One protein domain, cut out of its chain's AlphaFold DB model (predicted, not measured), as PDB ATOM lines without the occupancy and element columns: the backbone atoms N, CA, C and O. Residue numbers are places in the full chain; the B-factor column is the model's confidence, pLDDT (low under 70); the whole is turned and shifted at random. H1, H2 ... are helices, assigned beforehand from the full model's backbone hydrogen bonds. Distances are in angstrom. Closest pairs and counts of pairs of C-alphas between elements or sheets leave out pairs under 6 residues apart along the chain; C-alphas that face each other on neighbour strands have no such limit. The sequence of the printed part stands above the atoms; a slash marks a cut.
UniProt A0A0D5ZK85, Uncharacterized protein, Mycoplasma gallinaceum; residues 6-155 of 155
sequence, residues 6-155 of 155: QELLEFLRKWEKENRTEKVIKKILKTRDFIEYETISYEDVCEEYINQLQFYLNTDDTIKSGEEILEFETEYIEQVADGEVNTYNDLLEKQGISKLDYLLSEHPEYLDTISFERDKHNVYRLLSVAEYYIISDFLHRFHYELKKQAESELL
ATOM      1  N   GLN A   6     122.154 135.957 137.912       93.31
ATOM      2  CA  GLN A   6     121.351 136.841 138.748       93.31
ATOM      3  C   GLN A   6     120.875 138.063 137.956       93.31
ATOM      4  O   GLN A   6     119.718 138.460 138.092       93.31
ATOM      5  N   GLU A   7     121.726 138.611 137.086       94.75
ATOM      6  CA  GLU A   7     121.362 139.706 136.180       94.75
ATOM      7  C   GLU A   7     120.234 139.294 135.226       94.75
ATOM      8  O   GLU A   7     119.247 140.022 135.086       94.75
ATOM      9  N   LEU A   8     120.323 138.099 134.625       95.94
ATOM     10  CA  LEU A   8     119.258 137.586 133.763       95.94
ATOM     11  C   LEU A   8     117.963 137.334 134.548       95.94
ATOM     12  O   LEU A   8     116.882 137.688 134.084       95.94
ATOM     13  N   LEU A   9     118.049 136.773 135.755       95.38
ATOM     14  CA  LEU A   9     116.874 136.537 136.596       95.38
ATOM     15  C   LEU A   9     116.171 137.849 136.984       95.38
ATOM     16  O   LEU A   9     114.942 137.931 136.988       95.38
ATOM     17  N   GLU A  10     116.935 138.893 137.302       96.19
ATOM     18  CA  GLU A  10     116.396 140.226 137.581       96.19
ATOM     19  C   GLU A  10     115.774 140.866 136.337       96.19
ATOM     20  O   GLU A  10     114.701 141.473 136.436       96.19
ATOM     21  N   PHE A  11     116.387 140.672 135.167       97.25
ATOM     22  CA  PHE A  11     115.821 141.076 133.883       97.25
ATOM     23  C   PHE A  11     114.474 140.391 133.609       97.25
ATOM     24  O   PHE A  11     113.508 141.087 133.300       97.25
ATOM     25  N   LEU A  12     114.361 139.070 133.791       96.56
ATOM     26  CA  LEU A  12     113.106 138.330 133.579       96.56
ATOM     27  C   LEU A  12     111.995 138.797 134.536       96.56
ATOM     28  O   LEU A  12     110.877 139.079 134.114       96.56
ATOM     29  N   ARG A  13     112.314 139.028 135.814       95.00
ATOM     30  CA  ARG A  13     111.343 139.581 136.781       95.00
ATOM     31  C   ARG A  13     110.891 141.000 136.433       95.00
ATOM     32  O   ARG A  13     109.771 141.406 136.747       95.00
ATOM     33  N   LYS A  14     111.779 141.810 135.850       96.50
ATOM     34  CA  LYS A  14     111.446 143.153 135.351       96.50
ATOM     35  C   LYS A  14     110.584 143.063 134.090       96.50
ATOM     36  O   LYS A  14     109.638 143.836 133.957       96.50
ATOM     37  N   TRP A  15     110.883 142.116 133.204       95.62
ATOM     38  CA  TRP A  15     110.144 141.862 131.971       95.62
ATOM     39  C   TRP A  15     108.655 141.620 132.226       95.62
ATOM     40  O   TRP A  15     107.812 142.268 131.597       95.62
ATOM     41  N   GLU A  16     108.345 140.757 133.193       92.62
ATOM     42  CA  GLU A  16     106.975 140.455 133.627       92.62
ATOM     43  C   GLU A  16     106.274 141.704 134.178       92.62
ATOM     44  O   GLU A  16     105.187 142.072 133.732       92.62
ATOM     45  N   LYS A  17     106.930 142.439 135.088       92.88
ATOM     46  CA  LYS A  17     106.366 143.657 135.705       92.88
ATOM     47  C   LYS A  17     106.058 144.768 134.705       92.88
ATOM     48  O   LYS A  17     105.148 145.564 134.930       92.88
ATOM     49  N   GLU A  18     106.835 144.866 133.633       93.50
ATOM     50  CA  GLU A  18     106.680 145.893 132.598       93.50
ATOM     51  C   GLU A  18     105.722 145.480 131.467       93.50
ATOM     52  O   GLU A  18     105.587 146.217 130.475       93.50
ATOM     53  N   ASN A  19     105.063 144.324 131.616       89.56
ATOM     54  CA  ASN A  19     104.153 143.736 130.642       89.56
ATOM     55  C   ASN A  19     104.771 143.724 129.227       89.56
ATOM     56  O   ASN A  19     104.216 144.231 128.243       89.56
ATOM     57  N   ARG A  20     106.023 143.256 129.145       94.19
ATOM     58  CA  ARG A  20     106.761 143.176 127.876       94.19
ATOM     59  C   ARG A  20     106.305 141.995 127.031       94.19
ATOM     60  O   ARG A  20     106.311 142.121 125.807       94.19
ATOM     61  N   THR A  21     105.846 140.920 127.672       95.94
ATOM     62  CA  THR A  21     105.284 139.731 127.024       95.94
ATOM     63  C   THR A  21     104.190 140.116 126.032       95.94
ATOM     64  O   THR A  21     104.375 139.923 124.833       95.94
ATOM     65  N   GLU A  22     103.139 140.816 126.469       95.00
ATOM     66  CA  GLU A  22     102.032 141.231 125.593       95.00
ATOM     67  C   GLU A  22     102.505 142.061 124.381       95.00
ATOM     68  O   GLU A  22     102.005 141.917 123.260       95.00
ATOM     69  N   LYS A  23     103.506 142.933 124.572       94.81
ATOM     70  CA  LYS A  23     104.064 143.756 123.485       94.81
ATOM     71  C   LYS A  23     104.781 142.905 122.439       94.81
ATOM     72  O   LYS A  23     104.657 143.193 121.247       94.81
ATOM     73  N   VAL A  24     105.527 141.891 122.873       96.12
ATOM     74  CA  VAL A  24     106.248 140.978 121.980       96.12
ATOM     75  C   VAL A  24     105.278 140.038 121.270       96.12
ATOM     76  O   VAL A  24     105.363 139.936 120.049       96.12
ATOM     77  N   ILE A  25     104.291 139.474 121.974       95.56
ATOM     78  CA  ILE A  25     103.220 138.661 121.368       95.56
ATOM     79  C   ILE A  25     102.557 139.444 120.228       95.56
ATOM     80  O   ILE A  25     102.560 139.016 119.074       95.56
ATOM     81  N   LYS A  26     102.091 140.671 120.505       94.19
ATOM     82  CA  LYS A  26     101.477 141.550 119.494       94.19
ATOM     83  C   LYS A  26     102.405 141.878 118.330       94.19
ATOM     84  O   LYS A  26     101.924 142.158 117.233       94.19
ATOM     85  N   LYS A  27     103.717 141.935 118.558       93.88
ATOM     86  CA  LYS A  27     104.703 142.165 117.499       93.88
ATOM     87  C   LYS A  27     104.829 140.932 116.604       93.88
ATOM     88  O   LYS A  27     104.812 141.101 115.387       93.88
ATOM     89  N   ILE A  28     104.912 139.734 117.184       93.94
ATOM     90  CA  ILE A  28     105.029 138.463 116.455       93.94
ATOM     91  C   ILE A  28     103.761 138.196 115.641       93.94
ATOM     92  O   ILE A  28     103.854 138.004 114.432       93.94
ATOM     93  N   LEU A  29     102.577 138.312 116.249       91.69
ATOM     94  CA  LEU A  29     101.293 138.061 115.574       91.69
ATOM     95  C   LEU A  29     100.955 139.083 114.472       91.69
ATOM     96  O   LEU A  29     100.089 138.847 113.639       91.69
ATOM     97  N   LYS A  30     101.638 140.236 114.432       89.94
ATOM     98  CA  LYS A  30     101.527 141.201 113.321       89.94
ATOM     99  C   LYS A  30     102.432 140.869 112.138       89.94
ATOM    100  O   LYS A  30     102.319 141.524 111.096       89.94
ATOM    101  N   THR A  31     103.367 139.933 112.292       84.75
ATOM    102  CA  THR A  31     104.175 139.465 111.163       84.75
ATOM    103  C   THR A  31     103.298 138.642 110.227       84.75
ATOM    104  O   THR A  31     102.370 137.972 110.663       84.75
ATOM    105  N   ARG A  32     103.555 138.719 108.916       71.00
ATOM    106  CA  ARG A  32     102.744 137.995 107.921       71.00
ATOM    107  C   ARG A  32     102.871 136.476 108.029       71.00
ATOM    108  O   ARG A  32     102.048 135.779 107.452       71.00
ATOM    109  N   ASP A  33     103.888 136.012 108.742       72.88
ATOM    110  CA  ASP A  33     104.250 134.605 108.847       72.88
ATOM    111  C   ASP A  33     103.478 133.890 109.964       72.88
ATOM    112  O   ASP A  33     103.595 132.680 110.092       72.88
ATOM    113  N   PHE A  34     102.716 134.617 110.791       78.44
ATOM    114  CA  PHE A  34     101.982 134.029 111.907       78.44
ATOM    115  C   PHE A  34     100.484 134.301 111.813       78.44
ATOM    116  O   PHE A  34     100.040 135.437 111.646       78.44
ATOM    117  N   ILE A  35      99.709 133.229 111.951       79.44
ATOM    118  CA  ILE A  35      98.258 133.273 112.114       79.44
ATOM    119  C   ILE A  35      97.970 133.129 113.607       79.44
ATOM    120  O   ILE A  35      98.552 132.276 114.272       79.44
ATOM    121  N   GLU A  36      97.080 133.966 114.131       86.94
ATOM    122  CA  GLU A  36      96.577 133.834 115.497       86.94
ATOM    123  C   GLU A  36      95.544 132.697 115.556       86.94
ATOM    124  O   GLU A  36      94.518 132.731 114.866       86.94
ATOM    125  N   TYR A  37      95.822 131.674 116.366       89.31
ATOM    126  CA  TYR A  37      94.913 130.553 116.598       89.31
ATOM    127  C   TYR A  37      94.153 130.747 117.909       89.31
ATOM    128  O   TYR A  37      94.748 130.898 118.969       89.31
ATOM    129  N   GLU A  38      92.824 130.680 117.855       88.94
ATOM    130  CA  GLU A  38      91.943 130.890 119.012       88.94
ATOM    131  C   GLU A  38      92.052 129.780 120.067       88.94
ATOM    132  O   GLU A  38      91.460 129.893 121.139       88.94
ATOM    133  N   THR A  39      92.710 128.668 119.739       90.75
ATOM    134  CA  THR A  39      92.911 127.529 120.645       90.75
ATOM    135  C   THR A  39      94.266 127.535 121.325       90.75
ATOM    136  O   THR A  39      94.520 126.656 122.141       90.75
ATOM    137  N   ILE A  40      95.123 128.501 121.000       92.94
ATOM    138  CA  ILE A  40      96.451 128.636 121.583       92.94
ATOM    139  C   ILE A  40      96.456 129.908 122.420       92.94
ATOM    140  O   ILE A  40      96.251 131.009 121.906       92.94
ATOM    141  N   SER A  41      96.699 129.759 123.719       93.69
ATOM    142  CA  SER A  41      96.906 130.896 124.606       93.69
ATOM    143  C   SER A  41      98.369 131.325 124.542       93.69
ATOM    144  O   SER A  41      99.219 130.825 125.272       93.69
ATOM    145  N   TYR A  42      98.689 132.243 123.628       95.06
ATOM    146  CA  TYR A  42     100.063 132.734 123.455       95.06
ATOM    147  C   TYR A  42     100.625 133.428 124.701       95.06
ATOM    148  O   TYR A  42     101.840 133.482 124.873       95.06
ATOM    149  N   GLU A  43      99.755 133.988 125.543       95.44
ATOM    150  CA  GLU A  43     100.146 134.573 126.826       95.44
ATOM    151  C   GLU A  43     100.608 133.479 127.790       95.44
ATOM    152  O   GLU A  43     101.759 133.531 128.217       95.44
ATOM    153  N   ASP A  44      99.785 132.448 128.009       94.81
ATOM    154  CA  ASP A  44     100.118 131.323 128.895       94.81
ATOM    155  C   ASP A  44     101.390 130.598 128.423       94.81
ATOM    156  O   ASP A  44     102.304 130.362 129.209       94.81
ATOM    157  N   VAL A  45     101.514 130.358 127.113       96.50
ATOM    158  CA  VAL A  45     102.706 129.766 126.481       96.50
ATOM    159  C   VAL A  45     103.975 130.582 126.773       96.50
ATOM    160  O   VAL A  45     105.019 130.030 127.121       96.50
ATOM    161  N   CYS A  46     103.918 131.911 126.633       97.06
ATOM    162  CA  CYS A  46     105.060 132.779 126.925       97.06
ATOM    163  C   CYS A  46     105.384 132.847 128.421       97.06
ATOM    164  O   CYS A  46     106.560 132.935 128.784       97.06
ATOM    165  N   GLU A  47     104.364 132.869 129.276       95.62
ATOM    166  CA  GLU A  47     104.534 132.877 130.727       95.62
ATOM    167  C   GLU A  47     105.166 131.576 131.213       95.62
ATOM    168  O   GLU A  47     106.144 131.627 131.956       95.62
ATOM    169  N   GLU A  48     104.692 130.424 130.735       96.19
ATOM    170  CA  GLU A  48     105.280 129.119 131.047       96.19
ATOM    171  C   GLU A  48     106.737 129.046 130.584       96.19
ATOM    172  O   GLU A  48     107.618 128.655 131.349       96.19
ATOM    173  N   TYR A  49     107.036 129.543 129.382       96.94
ATOM    174  CA  TYR A  49     108.411 129.635 128.900       96.94
ATOM    175  C   TYR A  49     109.311 130.485 129.809       96.94
ATOM    176  O   TYR A  49     110.401 130.056 130.196       96.94
ATOM    177  N   ILE A  50     108.859 131.677 130.210       96.12
ATOM    178  CA  ILE A  50     109.608 132.529 131.144       96.12
ATOM    179  C   ILE A  50     109.766 131.844 132.509       96.12
ATOM    180  O   ILE A  50     110.857 131.890 133.089       96.12
ATOM    181  N   ASN A  51     108.716 131.196 133.018       94.50
ATOM    182  CA  ASN A  51     108.738 130.473 134.287       94.50
ATOM    183  C   ASN A  51     109.764 129.340 134.264       94.50
ATOM    184  O   ASN A  51     110.528 129.198 135.222       94.50
ATOM    185  N   GLN A  52     109.851 128.587 133.164       93.06
ATOM    186  CA  GLN A  52     110.862 127.545 132.998       93.06
ATOM    187  C   GLN A  52     112.276 128.126 132.994       93.06
ATOM    188  O   GLN A  52     113.124 127.653 133.753       93.06
ATOM    189  N   LEU A  53     112.537 129.205 132.247       93.56
ATOM    190  CA  LEU A  53     113.850 129.866 132.278       93.56
ATOM    191  C   LEU A  53     114.229 130.304 133.702       93.56
ATOM    192  O   LEU A  53     115.355 130.077 134.150       93.56
ATOM    193  N   GLN A  54     113.288 130.898 134.444       94.00
ATOM    194  CA  GLN A  54     113.510 131.278 135.840       94.00
ATOM    195  C   GLN A  54     113.750 130.060 136.736       94.00
ATOM    196  O   GLN A  54     114.612 130.111 137.618       94.00
ATOM    197  N   PHE A  55     113.015 128.969 136.537       92.25
ATOM    198  CA  PHE A  55     113.201 127.727 137.278       92.25
ATOM    199  C   PHE A  55     114.616 127.172 137.073       92.25
ATOM    200  O   PHE A  55     115.321 126.937 138.057       92.25
ATOM    201  N   TYR A  56     115.078 127.054 135.827       90.38
ATOM    202  CA  TYR A  56     116.424 126.567 135.512       90.38
ATOM    203  C   TYR A  56     117.520 127.504 136.029       90.38
ATOM    204  O   TYR A  56     118.491 127.039 136.629       90.38
ATOM    205  N   LEU A  57     117.341 128.827 135.913       91.25
ATOM    206  CA  LEU A  57     118.277 129.803 136.488       91.25
ATOM    207  C   LEU A  57     118.475 129.606 137.998       91.25
ATOM    208  O   LEU A  57     119.594 129.775 138.486       91.25
ATOM    209  N   ASN A  58     117.405 129.255 138.720       90.69
ATOM    210  CA  ASN A  58     117.411 129.097 140.176       90.69
ATOM    211  C   ASN A  58     117.821 127.701 140.663       90.69
ATOM    212  O   ASN A  58     118.283 127.586 141.797       90.69
ATOM    213  N   THR A  59     117.586 126.650 139.872       89.00
ATOM    214  CA  THR A  59     117.665 125.259 140.357       89.00
ATOM    215  C   THR A  59     118.717 124.407 139.664       89.00
ATOM    216  O   THR A  59     119.160 123.419 140.248       89.00
ATOM    217  N   ASP A  60     119.145 124.774 138.454       85.19
ATOM    218  CA  ASP A  60     120.125 123.999 137.705       85.19
ATOM    219  C   ASP A  60     121.544 124.539 137.927       85.19
ATOM    220  O   ASP A  60     121.963 125.563 137.369       85.19
ATOM    221  N   ASP A  61     122.296 123.824 138.763       83.94
ATOM    222  CA  ASP A  61     123.695 124.108 139.090       83.94
ATOM    223  C   ASP A  61     124.664 123.821 137.925       83.94
ATOM    224  O   ASP A  61     125.828 124.229 137.977       83.94
ATOM    225  N   THR A  62     124.223 123.117 136.873       84.06
ATOM    226  CA  THR A  62     125.058 122.849 135.690       84.06
ATOM    227  C   THR A  62     125.212 124.081 134.805       84.06
ATOM    228  O   THR A  62     126.253 124.239 134.163       84.06
ATOM    229  N   ILE A  63     124.238 124.991 134.860       84.31
ATOM    230  CA  ILE A  63     124.208 126.248 134.117       84.31
ATOM    231  C   ILE A  63     125.121 127.258 134.813       84.31
ATOM    232  O   ILE A  63     124.904 127.635 135.968       84.31
ATOM    233  N   LYS A  64     126.142 127.737 134.104       84.31
ATOM    234  CA  LYS A  64     127.206 128.589 134.660       84.31
ATOM    235  C   LYS A  64     127.025 130.069 134.353       84.31
ATOM    236  O   LYS A  64     127.738 130.888 134.926       84.31
ATOM    237  N   SER A  65     126.117 130.421 133.445       87.25
ATOM    238  CA  SER A  65     125.841 131.811 133.063       87.25
ATOM    239  C   SER A  65     124.408 131.989 132.566       87.25
ATOM    240  O   SER A  65     123.771 131.018 132.171       87.25
ATOM    241  N   GLY A  66     123.905 133.227 132.570       86.44
ATOM    242  CA  GLY A  66     122.611 133.542 131.958       86.44
ATOM    243  C   GLY A  66     122.640 133.379 130.435       86.44
ATOM    244  O   GLY A  66     121.665 132.924 129.847       86.44
ATOM    245  N   GLU A  67     123.781 133.671 129.807       87.62
ATOM    246  CA  GLU A  67     123.996 133.483 128.363       87.62
ATOM    247  C   GLU A  67     123.800 132.022 127.937       87.62
ATOM    248  O   GLU A  67     123.124 131.764 126.952       87.62
ATOM    249  N   GLU A  68     124.302 131.073 128.729       88.94
ATOM    250  CA  GLU A  68     124.149 129.635 128.478       88.94
ATOM    251  C   GLU A  68     122.670 129.213 128.424       88.94
ATOM    252  O   GLU A  68     122.265 128.497 127.513       88.94
ATOM    253  N   ILE A  69     121.822 129.740 129.315       88.00
ATOM    254  CA  ILE A  69     120.368 129.505 129.258       88.00
ATOM    255  C   ILE A  69     119.730 130.095 128.004       88.00
ATOM    256  O   ILE A  69     118.827 129.491 127.431       88.00
ATOM    257  N   LEU A  70     120.199 131.261 127.563       90.19
ATOM    258  CA  LEU A  70     119.719 131.888 126.333       90.19
ATOM    259  C   LEU A  70     120.265 131.214 125.062       90.19
ATOM    260  O   LEU A  70     119.924 131.623 123.953       90.19
ATOM    261  N   GLU A  71     121.151 130.230 125.183       88.19
ATOM    262  CA  GLU A  71     121.640 129.414 124.068       88.19
ATOM    263  C   GLU A  71     120.944 128.049 124.002       88.19
ATOM    264  O   GLU A  71     120.792 127.503 122.912       88.19
ATOM    265  N   PHE A  72     120.447 127.528 125.128       82.94
ATOM    266  CA  PHE A  72     119.683 126.278 125.196       82.94
ATOM    267  C   PHE A  72     118.193 126.454 124.849       82.94
ATOM    268  O   PHE A  72     117.320 125.909 125.513       82.94
ATOM    269  N   GLU A  73     117.873 127.208 123.792       82.25
ATOM    270  CA  GLU A  73     116.479 127.526 123.450       82.25
ATOM    271  C   GLU A  73     115.648 126.290 123.073       82.25
ATOM    272  O   GLU A  73     114.502 126.179 123.497       82.25
ATOM    273  N   THR A  74     116.229 125.349 122.320       83.25
ATOM    274  CA  THR A  74     115.490 124.229 121.724       83.25
ATOM    275  C   THR A  74     114.858 123.332 122.782       83.25
ATOM    276  O   THR A  74     113.662 123.092 122.727       83.25
ATOM    277  N   GLU A  75     115.619 122.886 123.784       84.88
ATOM    278  CA  GLU A  75     115.102 121.949 124.792       84.88
ATOM    279  C   GLU A  75     113.931 122.544 125.591       84.88
ATOM    280  O   GLU A  75     112.929 121.869 125.814       84.88
ATOM    281  N   TYR A  76     114.021 123.820 125.974       87.50
ATOM    282  CA  TYR A  76     112.964 124.487 126.736       87.50
ATOM    283  C   TYR A  76     111.728 124.758 125.880       87.50
ATOM    284  O   TYR A  76     110.603 124.557 126.327       87.50
ATOM    285  N   ILE A  77     111.925 125.188 124.633       95.12
ATOM    286  CA  ILE A  77     110.820 125.447 123.710       95.12
ATOM    287  C   ILE A  77     110.048 124.161 123.421       95.12
ATOM    288  O   ILE A  77     108.822 124.172 123.489       95.12
ATOM    289  N   GLU A  78     110.742 123.052 123.155       93.69
ATOM    290  CA  GLU A  78     110.095 121.767 122.890       93.69
ATOM    291  C   GLU A  78     109.289 121.273 124.102       93.69
ATOM    292  O   GLU A  78     108.176 120.776 123.926       93.69
ATOM    293  N   GLN A  79     109.810 121.442 125.323       93.06
ATOM    294  CA  GLN A  79     109.111 121.054 126.552       93.06
ATOM    295  C   GLN A  79     107.847 121.885 126.797       93.06
ATOM    296  O   GLN A  79     106.800 121.315 127.104       93.06
ATOM    297  N   VAL A  80     107.919 123.214 126.645       95.38
ATOM    298  CA  VAL A  80     106.734 124.080 126.763       95.38
ATOM    299  C   VAL A  80     105.730 123.758 125.663       95.38
ATOM    300  O   VAL A  80     104.547 123.605 125.941       95.38
ATOM    301  N   ALA A  81     106.193 123.611 124.420       95.75
ATOM    302  CA  ALA A  81     105.317 123.334 123.294       95.75
ATOM    303  C   ALA A  81     104.534 122.031 123.486       95.75
ATOM    304  O   ALA A  81     103.328 122.040 123.276       95.75
ATOM    305  N   ASP A  82     105.183 120.947 123.925       93.75
ATOM    306  CA  ASP A  82     104.518 119.664 124.199       93.75
ATOM    307  C   ASP A  82     103.511 119.763 125.359       93.75
ATOM    308  O   ASP A  82     102.424 119.188 125.289       93.75
ATOM    309  N   GLY A  83     103.840 120.537 126.401       92.75
ATOM    310  CA  GLY A  83     102.965 120.763 127.555       92.75
ATOM    311  C   GLY A  83     101.711 121.589 127.248       92.75
ATOM    312  O   GLY A  83     100.666 121.348 127.853       92.75
ATOM    313  N   GLU A  84     101.802 122.514 126.290       93.81
ATOM    314  CA  GLU A  84     100.738 123.467 125.941       93.81
ATOM    315  C   GLU A  84      99.861 123.023 124.751       93.81
ATOM    316  O   GLU A  84      98.903 123.710 124.388       93.81
ATOM    317  N   VAL A  85     100.133 121.862 124.137       93.38
ATOM    318  CA  VAL A  85      99.237 121.288 123.116       93.38
ATOM    319  C   VAL A  85      97.871 120.959 123.720       93.38
ATOM    320  O   VAL A  85      97.761 120.345 124.785       93.38
ATOM    321  N   ASN A  86      96.790 121.262 122.991       89.56
ATOM    322  CA  ASN A  86      95.456 120.889 123.443       89.56
ATOM    323  C   ASN A  86      95.299 119.364 123.534       89.56
ATOM    324  O   ASN A  86      95.524 118.618 122.582       89.56
ATOM    325  N   THR A  87      94.798 118.897 124.675       87.69
ATOM    326  CA  THR A  87      94.477 117.477 124.900       87.69
ATOM    327  C   THR A  87      93.019 117.133 124.581       87.69
ATOM    328  O   THR A  87      92.646 115.958 124.539       87.69
ATOM    329  N   TYR A  88      92.185 118.147 124.337       88.56
ATOM    330  CA  TYR A  88      90.766 117.992 124.039       88.56
ATOM    331  C   TYR A  88      90.504 117.996 122.529       88.56
ATOM    332  O   TYR A  88      90.834 118.946 121.819       88.56
ATOM    333  N   ASN A  89      89.871 116.930 122.039       88.75
ATOM    334  CA  ASN A  89      89.607 116.716 120.614       88.75
ATOM    335  C   ASN A  89      88.791 117.838 119.950       88.75
ATOM    336  O   ASN A  89      89.041 118.166 118.794       88.75
ATOM    337  N   ASP A  90      87.829 118.429 120.659       90.25
ATOM    338  CA  ASP A  90      87.004 119.534 120.161       90.25
ATOM    339  C   ASP A  90      87.813 120.828 119.975       90.25
ATOM    340  O   ASP A  90      87.617 121.546 118.992       90.25
ATOM    341  N   LEU A  91      88.769 121.097 120.870       90.31
ATOM    342  CA  LEU A  91      89.714 122.207 120.718       90.31
ATOM    343  C   LEU A  91      90.719 121.934 119.594       90.31
ATOM    344  O   LEU A  91      90.990 122.817 118.781       90.31
ATOM    345  N   LEU A  92      91.210 120.701 119.468       89.31
ATOM    346  CA  LEU A  92      92.100 120.324 118.367       89.31
ATOM    347  C   LEU A  92      91.436 120.517 116.997       89.31
ATOM    348  O   LEU A  92      92.047 121.090 116.093       89.31
ATOM    349  N   GLU A  93      90.178 120.095 116.842       92.12
ATOM    350  CA  GLU A  93      89.414 120.240 115.595       92.12
ATOM    351  C   GLU A  93      89.117 121.689 115.221       92.12
ATOM    352  O   GLU A  93      89.000 122.021 114.033       92.12
ATOM    353  N   LYS A  94      88.984 122.571 116.212       93.50
ATOM    354  CA  LYS A  94      88.764 123.988 115.953       93.50
ATOM    355  C   LYS A  94      89.964 124.551 115.186       93.50
ATOM    356  O   LYS A  94      91.112 124.367 115.571       93.50
ATOM    357  N   GLN A  95      89.686 125.211 114.060       91.69
ATOM    358  CA  GLN A  95      90.701 125.665 113.096       91.69
ATOM    359  C   GLN A  95      91.602 124.534 112.556       91.69
ATOM    360  O   GLN A  95      92.696 124.800 112.063       91.69
ATOM    361  N   GLY A  96      91.138 123.280 112.585       91.69
ATOM    362  CA  GLY A  96      91.954 122.122 112.228       91.69
ATOM    363  C   GLY A  96      92.500 122.147 110.800       91.69
ATOM    364  O   GLY A  96      93.651 121.785 110.590       91.69
ATOM    365  N   ILE A  97      91.729 122.651 109.825       92.44
ATOM    366  CA  ILE A  97      92.228 122.842 108.449       92.44
ATOM    367  C   ILE A  97      93.418 123.804 108.443       92.44
ATOM    368  O   ILE A  97      94.458 123.462 107.902       92.44
ATOM    369  N   SER A  98      93.305 124.963 109.097       92.81
ATOM    370  CA  SER A  98      94.389 125.952 109.151       92.81
ATOM    371  C   SER A  98      95.630 125.418 109.867       92.81
ATOM    372  O   SER A  98      96.742 125.673 109.419       92.81
ATOM    373  N   LYS A  99      95.448 124.636 110.938       93.44
ATOM    374  CA  LYS A  99      96.554 123.978 111.648       93.44
ATOM    375  C   LYS A  99      97.275 122.973 110.746       93.44
ATOM    376  O   LYS A  99      98.498 122.965 110.677       93.44
ATOM    377  N   LEU A 100      96.527 122.144 110.015       92.50
ATOM    378  CA  LEU A 100      97.115 121.205 109.059       92.50
ATOM    379  C   LEU A 100      97.790 121.931 107.891       92.50
ATOM    380  O   LEU A 100      98.885 121.539 107.508       92.50
ATOM    381  N   ASP A 101      97.181 122.990 107.355       92.88
ATOM    382  CA  ASP A 101      97.781 123.809 106.297       92.88
ATOM    383  C   ASP A 101      99.119 124.407 106.753       92.88
ATOM    384  O   ASP A 101     100.077 124.402 105.981       92.88
ATOM    385  N   TYR A 102      99.207 124.859 108.010       92.81
ATOM    386  CA  TYR A 102     100.461 125.306 108.619       92.81
ATOM    387  C   TYR A 102     101.496 124.182 108.654       92.81
ATOM    388  O   TYR A 102     102.574 124.333 108.090       92.81
ATOM    389  N   LEU A 103     101.146 123.025 109.230       92.25
ATOM    390  CA  LEU A 103     102.051 121.874 109.321       92.25
ATOM    391  C   LEU A 103     102.582 121.454 107.941       92.25
ATOM    392  O   LEU A 103     103.765 121.181 107.787       92.25
ATOM    393  N   LEU A 104     101.715 121.423 106.928       91.44
ATOM    394  CA  LEU A 104     102.078 121.033 105.565       91.44
ATOM    395  C   LEU A 104     102.947 122.073 104.843       91.44
ATOM    396  O   LEU A 104     103.705 121.700 103.947       91.44
ATOM    397  N   SER A 105     102.798 123.354 105.182       92.06
ATOM    398  CA  SER A 105     103.509 124.451 104.516       92.06
ATOM    399  C   SER A 105     104.857 124.742 105.169       92.06
ATOM    400  O   SER A 105     105.842 124.921 104.455       92.06
ATOM    401  N   GLU A 106     104.898 124.751 106.502       92.69
ATOM    402  CA  GLU A 106     106.069 125.152 107.290       92.69
ATOM    403  C   GLU A 106     106.924 123.955 107.739       92.69
ATOM    404  O   GLU A 106     108.140 124.091 107.830       92.69
ATOM    405  N   HIS A 107     106.322 122.769 107.927       92.81
ATOM    406  CA  HIS A 107     107.024 121.544 108.352       92.81
ATOM    407  C   HIS A 107     106.716 120.319 107.470       92.81
ATOM    408  O   HIS A 107     106.309 119.258 107.971       92.81
ATOM    409  N   PRO A 108     106.891 120.411 106.136       90.69
ATOM    410  CA  PRO A 108     106.610 119.300 105.231       90.69
ATOM    411  C   PRO A 108     107.441 118.045 105.542       90.69
ATOM    412  O   PRO A 108     106.987 116.935 105.270       90.69
ATOM    413  N   GLU A 109     108.623 118.194 106.146       88.50
ATOM    414  CA  GLU A 109     109.490 117.098 106.584       88.50
ATOM    415  C   GLU A 109     108.822 116.168 107.599       88.50
ATOM    416  O   GLU A 109     109.155 114.983 107.662       88.50
ATOM    417  N   TYR A 110     107.832 116.655 108.358       85.38
ATOM    418  CA  TYR A 110     107.085 115.801 109.274       85.38
ATOM    419  C   TYR A 110     106.349 114.685 108.520       85.38
ATOM    420  O   TYR A 110     106.238 113.568 109.028       85.38
ATOM    421  N   LEU A 111     105.909 114.932 107.280       81.06
ATOM    422  CA  LEU A 111     105.223 113.928 106.462       81.06
ATOM    423  C   LEU A 111     106.097 112.709 106.161       81.06
ATOM    424  O   LEU A 111     105.572 111.597 106.081       81.06
ATOM    425  N   ASP A 112     107.412 112.897 106.058       81.50
ATOM    426  CA  ASP A 112     108.365 111.808 105.835       81.50
ATOM    427  C   ASP A 112     108.516 110.914 107.079       81.50
ATOM    428  O   ASP A 112     108.933 109.756 106.978       81.50
ATOM    429  N   THR A 113     108.143 111.423 108.258       78.12
ATOM    430  CA  THR A 113     108.158 110.674 109.526       78.12
ATOM    431  C   THR A 113     106.882 109.860 109.753       78.12
ATOM    432  O   THR A 113     106.883 108.904 110.535       78.12
ATOM    433  N   ILE A 114     105.795 110.197 109.048       73.38
ATOM    434  CA  ILE A 114     104.510 109.514 109.176       73.38
ATOM    435  C   ILE A 114     104.602 108.159 108.480       73.38
ATOM    436  O   ILE A 114     104.605 108.038 107.252       73.38
ATOM    437  N   SER A 115     104.580 107.089 109.270       65.75
ATOM    438  CA  SER A 115     104.344 105.765 108.712       65.75
ATOM    439  C   SER A 115     102.851 105.614 108.439       65.75
ATOM    440  O   SER A 115     102.055 105.347 109.344       65.75
ATOM    441  N   PHE A 116     102.461 105.709 107.165       57.34
ATOM    442  CA  PHE A 116     101.085 105.471 106.711       57.34
ATOM    443  C   PHE A 116     100.538 104.075 107.071       57.34
ATOM    444  O   PHE A 116      99.353 103.822 106.876       57.34
ATOM    445  N   GLU A 117     101.354 103.148 107.579       54.88
ATOM    446  CA  GLU A 117     100.894 101.851 108.091       54.88
ATOM    447  C   GLU A 117     100.516 101.881 109.582       54.88
ATOM    448  O   GLU A 117      99.661 101.099 109.994       54.88
ATOM    449  N   ARG A 118     101.092 102.790 110.388       57.50
ATOM    450  CA  ARG A 118     100.795 102.936 111.830       57.50
ATOM    451  C   ARG A 118      99.838 104.079 112.149       57.50
ATOM    452  O   ARG A 118      99.024 103.953 113.059       57.50
ATOM    453  N   ASP A 119      99.900 105.161 111.381       56.69
ATOM    454  CA  ASP A 119      99.298 106.447 111.762       56.69
ATOM    455  C   ASP A 119      98.032 106.786 110.964       56.69
ATOM    456  O   ASP A 119      97.468 107.871 111.095       56.69
ATOM    457  N   LYS A 120      97.545 105.835 110.157       51.12
ATOM    458  CA  LYS A 120      96.564 106.040 109.079       51.12
ATOM    459  C   LYS A 120      95.189 106.591 109.495       51.12
ATOM    460  O   LYS A 120      94.368 106.834 108.616       51.12
ATOM    461  N   HIS A 121      94.911 106.785 110.786       54.91
ATOM    462  CA  HIS A 121      93.557 107.073 111.272       54.91
ATOM    463  C   HIS A 121      93.433 108.078 112.425       54.91
ATOM    464  O   HIS A 121      92.315 108.258 112.900       54.91
ATOM    465  N   ASN A 122      94.499 108.747 112.882       78.94
ATOM    466  CA  ASN A 122      94.354 109.694 113.996       78.94
ATOM    467  C   ASN A 122      94.589 111.147 113.568       78.94
ATOM    468  O   ASN A 122      95.670 111.697 113.757       78.94
ATOM    469  N   VAL A 123      93.542 111.767 113.013       85.38
ATOM    470  CA  VAL A 123      93.530 113.203 112.694       85.38
ATOM    471  C   VAL A 123      93.877 114.058 113.916       85.38
ATOM    472  O   VAL A 123      94.606 115.028 113.768       85.38
ATOM    473  N   TYR A 124      93.466 113.658 115.126       88.94
ATOM    474  CA  TYR A 124      93.807 114.382 116.353       88.94
ATOM    475  C   TYR A 124      95.302 114.373 116.626       88.94
ATOM    476  O   TYR A 124      95.837 115.391 117.025       88.94
ATOM    477  N   ARG A 125      96.002 113.275 116.323       88.00
ATOM    478  CA  ARG A 125      97.464 113.248 116.440       88.00
ATOM    479  C   ARG A 125      98.123 114.232 115.477       88.00
ATOM    480  O   ARG A 125      99.053 114.917 115.875       88.00
ATOM    481  N   LEU A 126      97.648 114.312 114.232       89.88
ATOM    482  CA  LEU A 126      98.166 115.291 113.270       89.88
ATOM    483  C   LEU A 126      97.874 116.727 113.718       89.88
ATOM    484  O   LEU A 126      98.725 117.593 113.566       89.88
ATOM    485  N   LEU A 127      96.700 116.966 114.300       93.06
ATOM    486  CA  LEU A 127      96.320 118.268 114.844       93.06
ATOM    487  C   LEU A 127      97.144 118.645 116.081       93.06
ATOM    488  O   LEU A 127      97.582 119.784 116.172       93.06
ATOM    489  N   SER A 128      97.409 117.702 116.987       93.06
ATOM    490  CA  SER A 128      98.289 117.910 118.143       93.06
ATOM    491  C   SER A 128      99.710 118.250 117.704       93.06
ATOM    492  O   SER A 128     100.314 119.173 118.230       93.06
ATOM    493  N   VAL A 129     100.228 117.546 116.695       92.94
ATOM    494  CA  VAL A 129     101.546 117.842 116.121       92.94
ATOM    495  C   VAL A 129     101.557 119.212 115.447       92.94
ATOM    496  O   VAL A 129     102.513 119.962 115.600       92.94
ATOM    497  N   ALA A 130     100.498 119.561 114.719       94.31
ATOM    498  CA  ALA A 130     100.381 120.885 114.129       94.31
ATOM    499  C   ALA A 130     100.399 121.987 115.202       94.31
ATOM    500  O   ALA A 130     101.142 122.950 115.054       94.31
ATOM    501  N   GLU A 131      99.635 121.840 116.290       95.19
ATOM    502  CA  GLU A 131      99.675 122.796 117.405       95.19
ATOM    503  C   GLU A 131     101.048 122.868 118.066       95.19
ATOM    504  O   GLU A 131     101.526 123.972 118.299       95.19
ATOM    505  N   TYR A 132     101.702 121.726 118.298       95.94
ATOM    506  CA  TYR A 132     103.067 121.679 118.823       95.94
ATOM    507  C   TYR A 132     104.015 122.554 117.997       95.94
ATOM    508  O   TYR A 132     104.706 123.407 118.548       95.94
ATOM    509  N   TYR A 133     104.014 122.396 116.671       95.31
ATOM    510  CA  TYR A 133     104.883 123.181 115.795       95.31
ATOM    511  C   TYR A 133     104.498 124.663 115.759       95.31
ATOM    512  O   TYR A 133     105.377 125.519 115.817       95.31
ATOM    513  N   ILE A 134     103.201 124.985 115.755       95.62
ATOM    514  CA  ILE A 134     102.732 126.376 115.841       95.62
ATOM    515  C   ILE A 134     103.232 127.041 117.135       95.62
ATOM    516  O   ILE A 134     103.679 128.189 117.103       95.62
ATOM    517  N   ILE A 135     103.152 126.339 118.268       96.88
ATOM    518  CA  ILE A 135     103.615 126.834 119.570       96.88
ATOM    519  C   ILE A 135     105.143 126.956 119.584       96.88
ATOM    520  O   ILE A 135     105.669 127.991 119.987       96.88
ATOM    521  N   SER A 136     105.852 125.933 119.105       96.62
ATOM    522  CA  SER A 136     107.317 125.892 119.063       96.62
ATOM    523  C   SER A 136     107.899 127.031 118.218       96.62
ATOM    524  O   SER A 136     108.708 127.826 118.702       96.62
ATOM    525  N   ASP A 137     107.413 127.210 116.989       95.62
ATOM    526  CA  ASP A 137     107.866 128.282 116.099       95.62
ATOM    527  C   ASP A 137     107.568 129.673 116.664       95.62
ATOM    528  O   ASP A 137     108.355 130.619 116.515       95.62
ATOM    529  N   PHE A 138     106.422 129.810 117.332       96.31
ATOM    530  CA  PHE A 138     106.059 131.041 118.012       96.31
ATOM    531  C   PHE A 138     107.045 131.345 119.143       96.31
ATOM    532  O   PHE A 138     107.560 132.465 119.240       96.31
ATOM    533  N   LEU A 139     107.345 130.340 119.967       97.06
ATOM    534  CA  LEU A 139     108.284 130.441 121.074       97.06
ATOM    535  C   LEU A 139     109.714 130.715 120.607       97.06
ATOM    536  O   LEU A 139     110.396 131.501 121.254       97.06
ATOM    537  N   HIS A 140     110.152 130.191 119.461       96.00
ATOM    538  CA  HIS A 140     111.448 130.556 118.875       96.00
ATOM    539  C   HIS A 140     111.520 132.049 118.538       96.00
ATOM    540  O   HIS A 140     112.492 132.737 118.864       96.00
ATOM    541  N   ARG A 141     110.459 132.602 117.937       95.31
ATOM    542  CA  ARG A 141     110.388 134.048 117.659       95.31
ATOM    543  C   ARG A 141     110.335 134.867 118.947       95.31
ATOM    544  O   ARG A 141     110.958 135.928 119.025       95.31
ATOM    545  N   PHE A 142     109.611 134.385 119.954       96.50
ATOM    546  CA  PHE A 142     109.548 135.017 121.267       96.50
ATOM    547  C   PHE A 142     110.909 135.013 121.968       96.50
ATOM    548  O   PHE A 142     111.373 136.069 122.400       96.50
ATOM    549  N   HIS A 143     111.575 133.860 122.006       96.81
ATOM    550  CA  HIS A 143     112.908 133.685 122.562       96.81
ATOM    551  C   HIS A 143     113.910 134.623 121.896       96.81
ATOM    552  O   HIS A 143     114.640 135.329 122.587       96.81
ATOM    553  N   TYR A 144     113.901 134.710 120.565       95.44
ATOM    554  CA  TYR A 144     114.780 135.621 119.837       95.44
ATOM    555  C   TYR A 144     114.612 137.084 120.287       95.44
ATOM    556  O   TYR A 144     115.592 137.799 120.511       95.44
ATOM    557  N   GLU A 145     113.371 137.546 120.456       95.94
ATOM    558  CA  GLU A 145     113.080 138.909 120.913       95.94
ATOM    559  C   GLU A 145     113.436 139.132 122.390       95.94
ATOM    560  O   GLU A 145     113.921 140.213 122.740       95.94
ATOM    561  N   LEU A 146     113.230 138.123 123.240       96.12
ATOM    562  CA  LEU A 146     113.651 138.112 124.642       96.12
ATOM    563  C   LEU A 146     115.178 138.220 124.745       96.12
ATOM    564  O   LEU A 146     115.689 139.145 125.380       96.12
ATOM    565  N   LYS A 147     115.900 137.321 124.069       95.56
ATOM    566  CA  LYS A 147     117.364 137.250 124.034       95.56
ATOM    567  C   LYS A 147     117.969 138.555 123.545       95.56
ATOM    568  O   LYS A 147     118.807 139.134 124.228       95.56
ATOM    569  N   LYS A 148     117.478 139.086 122.424       95.38
ATOM    570  CA  LYS A 148     117.941 140.363 121.870       95.38
ATOM    571  C   LYS A 148     117.797 141.525 122.857       95.38
ATOM    572  O   LYS A 148     118.651 142.409 122.904       95.38
ATOM    573  N   GLN A 149     116.702 141.569 123.614       95.50
ATOM    574  CA  GLN A 149     116.498 142.608 124.625       95.50
ATOM    575  C   GLN A 149     117.384 142.395 125.854       95.50
ATOM    576  O   GLN A 149     117.925 143.373 126.362       95.50
ATOM    577  N   ALA A 150     117.563 141.149 126.298       94.69
ATOM    578  CA  ALA A 150     118.472 140.815 127.391       94.69
ATOM    579  C   ALA A 150     119.911 141.218 127.044       94.69
ATOM    580  O   ALA A 150     120.542 141.951 127.797       94.69
ATOM    581  N   GLU A 151     120.396 140.835 125.862       93.75
ATOM    582  CA  GLU A 151     121.711 141.232 125.351       93.75
ATOM    583  C   GLU A 151     121.850 142.756 125.271       93.75
ATOM    584  O   GLU A 151     122.872 143.296 125.664       93.75
ATOM    585  N   SER A 152     120.817 143.479 124.826       94.38
ATOM    586  CA  SER A 152     120.876 144.944 124.740       94.38
ATOM    587  C   SER A 152     120.856 145.666 126.093       94.38
ATOM    588  O   SER A 152     121.270 146.825 126.142       94.38
ATOM    589  N   GLU A 153     120.291 145.072 127.148       94.38
ATOM    590  CA  GLU A 153     120.204 145.694 128.480       94.38
ATOM    591  C   GLU A 153     121.331 145.254 129.421       94.38
ATOM    592  O   GLU A 153     121.634 145.984 130.366       94.38
ATOM    593  N   LEU A 154     121.931 144.086 129.181       92.62
ATOM    594  CA  LEU A 154     122.893 143.450 130.085       92.62
ATOM    595  C   LEU A 154     124.331 143.390 129.527       92.62
ATOM    596  O   LEU A 154     125.249 143.104 130.295       92.62
ATOM    597  N   LEU A 155     124.556 143.662 128.230       84.69
ATOM    598  CA  LEU A 155     125.890 143.704 127.593       84.69
ATOM    599  C   LEU A 155     126.286 145.111 127.131       84.69
ATOM    600  O   LEU A 155     127.497 145.415 127.256       84.69
TER     601      LEU A 155
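Overview. This is residues 6 to 155 of the 155 residues of an uncharacterized protein of Mycoplasma gallinaceum (UniProt A0A0D5ZK85). One long helix, H9, runs like a spine through most of the domain's length, and six shorter helices, H1, H2, H3, H5, H6 and H7, pack on it, mostly crossed. H1, H2, H3 and H5 gather on its stretch from residue 132 to 154, H4 packs on H1 and H3, and H6 and H7 pack on H9 nearer its beginning; residues 59 to 64 and 115 to 122 stick out. The 150 residues printed have nine named helices, H1 to H9 in chain order, and no named strand: the class is all helix. The whole is compact, with a radius of gyration of the C-alphas of 16.8 A, and only just elongated, spanning 50 by 33 by 25 A.

Arrangement. Start at H1, residues 6 to 17, whose residues 9 to 12 alone touch H3, residues 42 to 59, at a shallow tilt of 25 degrees, opposite ways; the closest C-alphas are those of Leu 9 and Gln 54, 6.3 A apart. Residues 6 to 9 of H1 touch H4, residues 66 to 69, with the C-alphas of Leu 8 and Gly 66 closest at 5.6 A. Next look at H2, residues 20 to 28, which touches residues 138 to 145 alone of the hub H9, residues 123 to 154, at a steep tilt of 61 degrees; the C-alphas of Val 24 and Phe 142 are closest at 6.9 A. H3 touches H9 at Cys 46 and Leu 139, their closest C-alphas, 7.1 A apart. H5, residues 73 to 84, touches H9 at a steep tilt of 44 degrees, opposite ways; the C-alphas of Ala 81 and Tyr 132 are closest at 5.3 A. H6, residues 89 to 93, touches H9 with the C-alphas of Leu 92 and Leu 127 closest at 5.9 A. H7, residues 96 to 106, touches residues 126 to 134 alone of H9, with the C-alphas of Leu 103 and Ala 130 closest at 5.2 A. H8, residues 110 to 113, touches no helix. Every O i to N i+4 pair is within hydrogen-bond range in H1, H2, H3, H5, H6, H7 and H9; H4 and H8 are too short for one.

Along the chain. Find C-alpha 6 at (121.351, 136.841, 138.748), where H1 begins and runs 16.7 A. H3 runs 25.5 A from Tyr 42, and H5 16.4 A from Glu 73. From C-alpha 123 at (93.530, 113.203, 112.694), H9 runs 45.6 A to C-alpha 154 at (122.893, 143.450, 130.085).

Size, cuts and confidence. The C-alphas farthest apart, those of Glu 117 and Leu 155, are 52.5 A apart. The printed part has no cut; the link from H2 to H3 is long, with 13 residues. Mean pLDDT of the printed part is 89.7, and residues 115 to 121 are under 70.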